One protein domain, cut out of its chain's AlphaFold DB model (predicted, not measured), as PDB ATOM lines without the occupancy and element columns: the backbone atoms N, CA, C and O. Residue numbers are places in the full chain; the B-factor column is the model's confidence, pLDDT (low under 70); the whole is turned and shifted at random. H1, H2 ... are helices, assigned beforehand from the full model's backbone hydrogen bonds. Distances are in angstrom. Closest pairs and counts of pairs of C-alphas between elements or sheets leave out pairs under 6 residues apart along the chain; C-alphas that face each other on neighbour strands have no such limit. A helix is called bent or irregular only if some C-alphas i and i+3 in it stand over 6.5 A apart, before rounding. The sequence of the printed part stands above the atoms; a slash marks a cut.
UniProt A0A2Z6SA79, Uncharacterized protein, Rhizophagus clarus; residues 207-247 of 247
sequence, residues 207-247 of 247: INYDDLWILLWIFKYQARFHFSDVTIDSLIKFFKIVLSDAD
ATOM      1  N   ILE A 207    -144.652  23.561  93.803       64.38
ATOM      2  CA  ILE A 207    -145.603  22.626  93.215       64.38
ATOM      3  C   ILE A 207    -145.128  22.451  91.782       64.38
ATOM      4  O   ILE A 207    -144.890  23.453  91.098       64.38
ATOM      5  N   ASN A 208    -144.941  21.201  91.358       73.50
ATOM      6  CA  ASN A 208    -144.510  20.910  90.003       73.50
ATOM      7  C   ASN A 208    -145.509  21.529  89.010       73.50
ATOM      8  O   ASN A 208    -146.715  21.583  89.260       73.50
ATOM      9  N   TYR A 209    -145.004  22.010  87.879       71.25
ATOM     10  CA  TYR A 209    -145.832  22.507  86.788       71.25
ATOM     11  C   TYR A 209    -146.879  21.464  86.368       71.25
ATOM     12  O   TYR A 209    -148.039  21.802  86.130       71.25
ATOM     13  N   ASP A 210    -146.486  20.190  86.394       77.31
ATOM     14  CA  ASP A 210    -147.345  19.051  86.070       77.31
ATOM     15  C   ASP A 210    -148.459  18.809  87.092       77.31
ATOM     16  O   ASP A 210    -149.385  18.069  86.794       77.31
ATOM     17  N   ASP A 211    -148.426  19.455  88.259       80.81
ATOM     18  CA  ASP A 211    -149.444  19.348  89.308       80.81
ATOM     19  C   ASP A 211    -150.374  20.568  89.353       80.81
ATOM     20  O   ASP A 211    -151.336  20.616  90.124       80.81
ATOM     21  N   LEU A 212    -150.157  21.574  88.502       83.25
ATOM     22  CA  LEU A 212    -151.013  22.764  88.453       83.25
ATOM     23  C   LEU A 212    -152.469  22.425  88.091       83.25
ATOM     24  O   LEU A 212    -153.394  23.152  88.475       83.25
ATOM     25  N   TRP A 213    -152.702  21.294  87.416       86.56
ATOM     26  CA  TRP A 213    -154.047  20.835  87.078       86.56
ATOM     27  C   TRP A 213    -154.909  20.546  88.301       86.56
ATOM     28  O   TRP A 213    -156.108  20.843  88.280       86.56
ATOM     29  N   ILE A 214    -154.317  20.009  89.375       89.06
ATOM     30  CA  ILE A 214    -155.070  19.659  90.577       89.06
ATOM     31  C   ILE A 214    -155.526  20.922  91.306       89.06
ATOM     32  O   ILE A 214    -156.643  20.974  91.812       89.06
ATOM     33  N   LEU A 215    -154.724  21.990  91.276       88.56
ATOM     34  CA  LEU A 215    -155.081  23.275  91.875       88.56
ATOM     35  C   LEU A 215    -156.226  23.927  91.108       88.56
ATOM     36  O   LEU A 215    -157.203  24.370  91.709       88.56
ATOM     37  N   LEU A 216    -156.152  23.922  89.776       87.56
ATOM     38  CA  LEU A 216    -157.222  24.443  88.932       87.56
ATOM     39  C   LEU A 216    -158.525  23.651  89.127       87.56
ATOM     40  O   LEU A 216    -159.616  24.226  89.162       87.56
ATOM     41  N   TRP A 217    -158.416  22.336  89.313       89.94
ATOM     42  CA  TRP A 217    -159.545  21.478  89.647       89.94
ATOM     43  C   TRP A 217    -160.132  21.799  91.032       89.94
ATOM     44  O   TRP A 217    -161.349  21.956  91.143       89.94
ATOM     45  N   ILE A 218    -159.296  21.990  92.058       90.44
ATOM     46  CA  ILE A 218    -159.715  22.378  93.415       90.44
ATOM     47  C   ILE A 218    -160.421  23.737  93.408       90.44
ATOM     48  O   ILE A 218    -161.483  23.871  94.014       90.44
ATOM     49  N   PHE A 219    -159.904  24.738  92.694       87.81
ATOM     50  CA  PHE A 219    -160.557  26.050  92.620       87.81
ATOM     51  C   PHE A 219    -161.883  25.994  91.858       87.81
ATOM     52  O   PHE A 219    -162.875  26.598  92.273       87.81
ATOM     53  N   LYS A 220    -161.959  25.198  90.787       86.88
ATOM     54  CA  LYS A 220    -163.225  24.923  90.092       86.88
ATOM     55  C   LYS A 220    -164.221  24.219  91.019       86.88
ATOM     56  O   LYS A 220    -165.425  24.464  90.929       86.88
ATOM     57  N   TYR A 221    -163.732  23.347  91.900       87.69
ATOM     58  CA  TYR A 221    -164.532  22.622  92.885       87.69
ATOM     59  C   TYR A 221    -165.037  23.564  93.985       87.69
ATOM     60  O   TYR A 221    -166.232  23.575  94.286       87.69
ATOM     61  N   GLN A 222    -164.179  24.455  94.489       87.75
ATOM     62  CA  GLN A 222    -164.556  25.527  95.410       87.75
ATOM     63  C   GLN A 222    -165.657  26.413  94.822       87.75
ATOM     64  O   GLN A 222    -166.659  26.659  95.487       87.75
ATOM     65  N   ALA A 223    -165.514  26.851  93.568       84.69
ATOM     66  CA  ALA A 223    -166.489  27.721  92.913       84.69
ATOM     67  C   ALA A 223    -167.872  27.067  92.742       84.69
ATOM     68  O   ALA A 223    -168.877  27.769  92.669       84.69
ATOM     69  N   ARG A 224    -167.938  25.731  92.675       83.75
ATOM     70  CA  ARG A 224    -169.195  24.991  92.493       83.75
ATOM     71  C   ARG A 224    -169.893  24.654  93.809       83.75
ATOM     72  O   ARG A 224    -171.119  24.598  93.832       83.75
ATOM     73  N   PHE A 225    -169.134  24.426  94.876       88.06
ATOM     74  CA  PHE A 225    -169.663  23.959  96.162       88.06
ATOM     75  C   PHE A 225    -169.515  24.975  97.303       88.06
ATOM     76  O   PHE A 225    -169.966  24.706  98.412       88.06
ATOM     77  N   HIS A 226    -168.928  26.146  97.039       84.50
ATOM     78  CA  HIS A 226    -168.733  27.233  98.003       84.50
ATOM     79  C   HIS A 226    -168.068  26.778  99.313       84.50
ATOM     80  O   HIS A 226    -168.480  27.164 100.406       84.50
ATOM     81  N   PHE A 227    -167.022  25.954  99.207       85.50
ATOM     82  CA  PHE A 227    -166.220  25.579 100.370       85.50
ATOM     83  C   PHE A 227    -165.514  26.796 100.969       85.50
ATOM     84  O   PHE A 227    -165.088  27.703 100.251       85.50
ATOM     85  N   SER A 228    -165.379  26.789 102.297       88.94
ATOM     86  CA  SER A 228    -164.627  27.821 103.006       88.94
ATOM     87  C   SER A 228    -163.152  27.780 102.614       88.94
ATOM     88  O   SER A 228    -162.602  26.700 102.374       88.94
ATOM     89  N   ASP A 229    -162.497  28.939 102.622       86.38
ATOM     90  CA  ASP A 229    -161.072  29.041 102.291       86.38
ATOM     91  C   ASP A 229    -160.213  28.157 103.210       86.38
ATOM     92  O   ASP A 229    -159.272  27.522 102.757       86.38
ATOM     93  N   VAL A 230    -160.612  27.990 104.477       89.38
ATOM     94  CA  VAL A 230    -159.935  27.102 105.441       89.38
ATOM     95  C   VAL A 230    -159.993  25.633 105.005       89.38
ATOM     96  O   VAL A 230    -159.021  24.883 105.148       89.38
ATOM     97  N   THR A 231    -161.136  25.202 104.468       90.56
ATOM     98  CA  THR A 231    -161.322  23.840 103.952       90.56
ATOM     99  C   THR A 231    -160.481  23.622 102.699       90.56
ATOM    100  O   THR A 231    -159.818  22.593 102.577       90.56
ATOM    101  N   ILE A 232    -160.466  24.601 101.795       92.12
ATOM    102  CA  ILE A 232    -159.685  24.545 100.558       92.12
ATOM    103  C   ILE A 232    -158.185  24.577 100.844       92.12
ATOM    104  O   ILE A 232    -157.453  23.763 100.292       92.12
ATOM    105  N   ASP A 233    -157.725  25.403 101.781       88.75
ATOM    106  CA  ASP A 233    -156.333  25.420 102.230       88.75
ATOM    107  C   ASP A 233    -155.900  24.069 102.802       88.75
ATOM    108  O   ASP A 233    -154.782  23.607 102.563       88.75
ATOM    109  N   SER A 234    -156.787  23.417 103.557       91.38
ATOM    110  CA  SER A 234    -156.536  22.079 104.098       91.38
ATOM    111  C   SER A 234    -156.455  21.032 102.984       91.38
ATOM    112  O   SER A 234    -155.565  20.184 103.004       91.38
ATOM    113  N   LEU A 235    -157.324  21.131 101.975       91.81
ATOM    114  CA  LEU A 235    -157.327  20.256 100.802       91.81
ATOM    115  C   LEU A 235    -156.066  20.440  99.945       91.81
ATOM    116  O   LEU A 235    -155.429  19.461  99.564       91.81
ATOM    117  N   ILE A 236    -155.656  21.684  99.696       89.81
ATOM    118  CA  ILE A 236    -154.425  22.008  98.966       89.81
ATOM    119  C   ILE A 236    -153.206  21.457  99.714       89.81
ATOM    120  O   ILE A 236    -152.320  20.874  99.095       89.81
ATOM    121  N   LYS A 237    -153.150  21.600 101.046       89.62
ATOM    122  CA  LYS A 237    -152.071  21.017 101.864       89.62
ATOM    123  C   LYS A 237    -152.046  19.492 101.790       89.62
ATOM    124  O   LYS A 237    -150.965  18.925 101.693       89.62
ATOM    125  N   PHE A 238    -153.210  18.846 101.811       91.00
ATOM    126  CA  PHE A 238    -153.312  17.398 101.655       91.00
ATOM    127  C   PHE A 238    -152.743  16.942 100.307       91.00
ATOM    128  O   PHE A 238    -151.846  16.105 100.280       91.00
ATOM    129  N   PHE A 239    -153.181  17.550  99.200       88.56
ATOM    130  CA  PHE A 239    -152.669  17.201  97.873       88.56
ATOM    131  C   PHE A 239    -151.184  17.502  97.711       88.56
ATOM    132  O   PHE A 239    -150.485  16.713  97.096       88.56
ATOM    133  N   LYS A 240    -150.668  18.577  98.316       85.06
ATOM    134  CA  LYS A 240    -149.220  18.830  98.342       85.06
ATOM    135  C   LYS A 240    -148.442  17.668  98.945       85.06
ATOM    136  O   LYS A 240    -147.413  17.301  98.398       85.06
ATOM    137  N   ILE A 241    -148.921  17.098 100.050       87.75
ATOM    138  CA  ILE A 241    -148.264  15.950 100.687       87.75
ATOM    139  C   ILE A 241    -148.346  14.728  99.772       87.75
ATOM    140  O   ILE A 241    -147.327  14.106  99.515       87.75
ATOM    141  N   VAL A 242    -149.533  14.429  99.238       87.44
ATOM    142  CA  VAL A 242    -149.761  13.266  98.363       87.44
ATOM    143  C   VAL A 242    -148.913  13.325  97.094       87.44
ATOM    144  O   VAL A 242    -148.338  12.322  96.697       87.44
ATOM    145  N   LEU A 243    -148.822  14.497  96.467       84.06
ATOM    146  CA  LEU A 243    -148.058  14.685  95.234       84.06
ATOM    147  C   LEU A 243    -146.548  14.715  95.494       84.06
ATOM    148  O   LEU A 243    -145.788  14.262  94.653       84.06
ATOM    149  N   SER A 244    -146.112  15.174  96.673       81.38
ATOM    150  CA  SER A 244    -144.687  15.130  97.047       81.38
ATOM    151  C   SER A 244    -144.194  13.727  97.425       81.38
ATOM    152  O   SER A 244    -142.990  13.515  97.462       81.38
ATOM    153  N   ASP A 245    -145.096  12.802  97.769       79.12
ATOM    154  CA  ASP A 245    -144.781  11.412  98.150       79.12
ATOM    155  C   ASP A 245    -144.867  10.441  96.955       79.12
ATOM    156  O   ASP A 245    -144.514   9.272  97.066       79.12
ATOM    157  N   ALA A 246    -145.361  10.918  95.807       70.81
ATOM    158  CA  ALA A 246    -145.562  10.126  94.595       70.81
ATOM    159  C   ALA A 246    -144.319  10.047  93.676       70.81
ATOM    160  O   ALA A 246    -144.434   9.489  92.582       70.81
ATOM    161  N   ASP A 247    -143.171  10.569  94.126       54.31
ATOM    162  CA  ASP A 247    -141.860  10.561  93.446       54.31
ATOM    163  C   ASP A 247    -140.879   9.543  94.066       54.31
ATOM    164  O   ASP A 247    -140.718   9.534  95.311       54.31
TER     165      ASP A 247
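This is residues 207 to 247 of the 247 residues of an uncharacterized protein of Rhizophagus clarus (UniProt A0A2Z6SA79). The model is a plain helical hairpin: two helices of similar length, H1 and H2, side by side and running opposite ways, joined at one end of the long axis by a tight turn at residues 226 to 228. The helices make the length of an elongated body, and the short ends, residues 207 to 208 and 245 to 247, lie at the other end of it. The printed part has 41 residues with two named helices, H1 then H2 along the chain, and no named strand; the class is all helix. It is only just compact, close to loose, with a radius of gyration of the C-alphas of 10.5 A, and the C-alphas span 32 by 16 by 11 A.

H1, the longest helix, holds residues 209 to 225 and measures 25.6 A from first to last C-alpha. It begins at C-alpha 209, at (-145.832, 22.507, 86.788), and ends at C-alpha 225, at (-169.663, 23.959, 96.162). H1 is irregular: C-alphas 210 and 213 are 7.0 A apart. H2 holds residues 229 to 244, measures 22.1 A and ends at C-alpha 244, at (-144.687, 15.130, 97.047).

H1 and H2 touch, with 5 pairs of C-alphas within 8 A. Their closest C-alphas are those of Gln 222 and Ile 232, 7.2 A apart. Their lines stand at a shallow tilt of 27 degrees, and they run opposite ways as a helical hairpin. Their centres are 10.9 A apart. In H2 every O i to N i+4 pair is within hydrogen-bond range; in H1 10 of 13 are.

The two C-alphas farthest apart are those of His 226 and Asp 247, at 32.0 A. The C-alphas of Ile 207 and Asp 247, the first and last printed, are 12.6 A apart. The printed part has no cut, and Asp 247 is the chain's last residue. The link from H1 to H2, 3 residues, is tight. The mean pLDDT of the printed part is 84.6, and residues 207 and 247 are under 70.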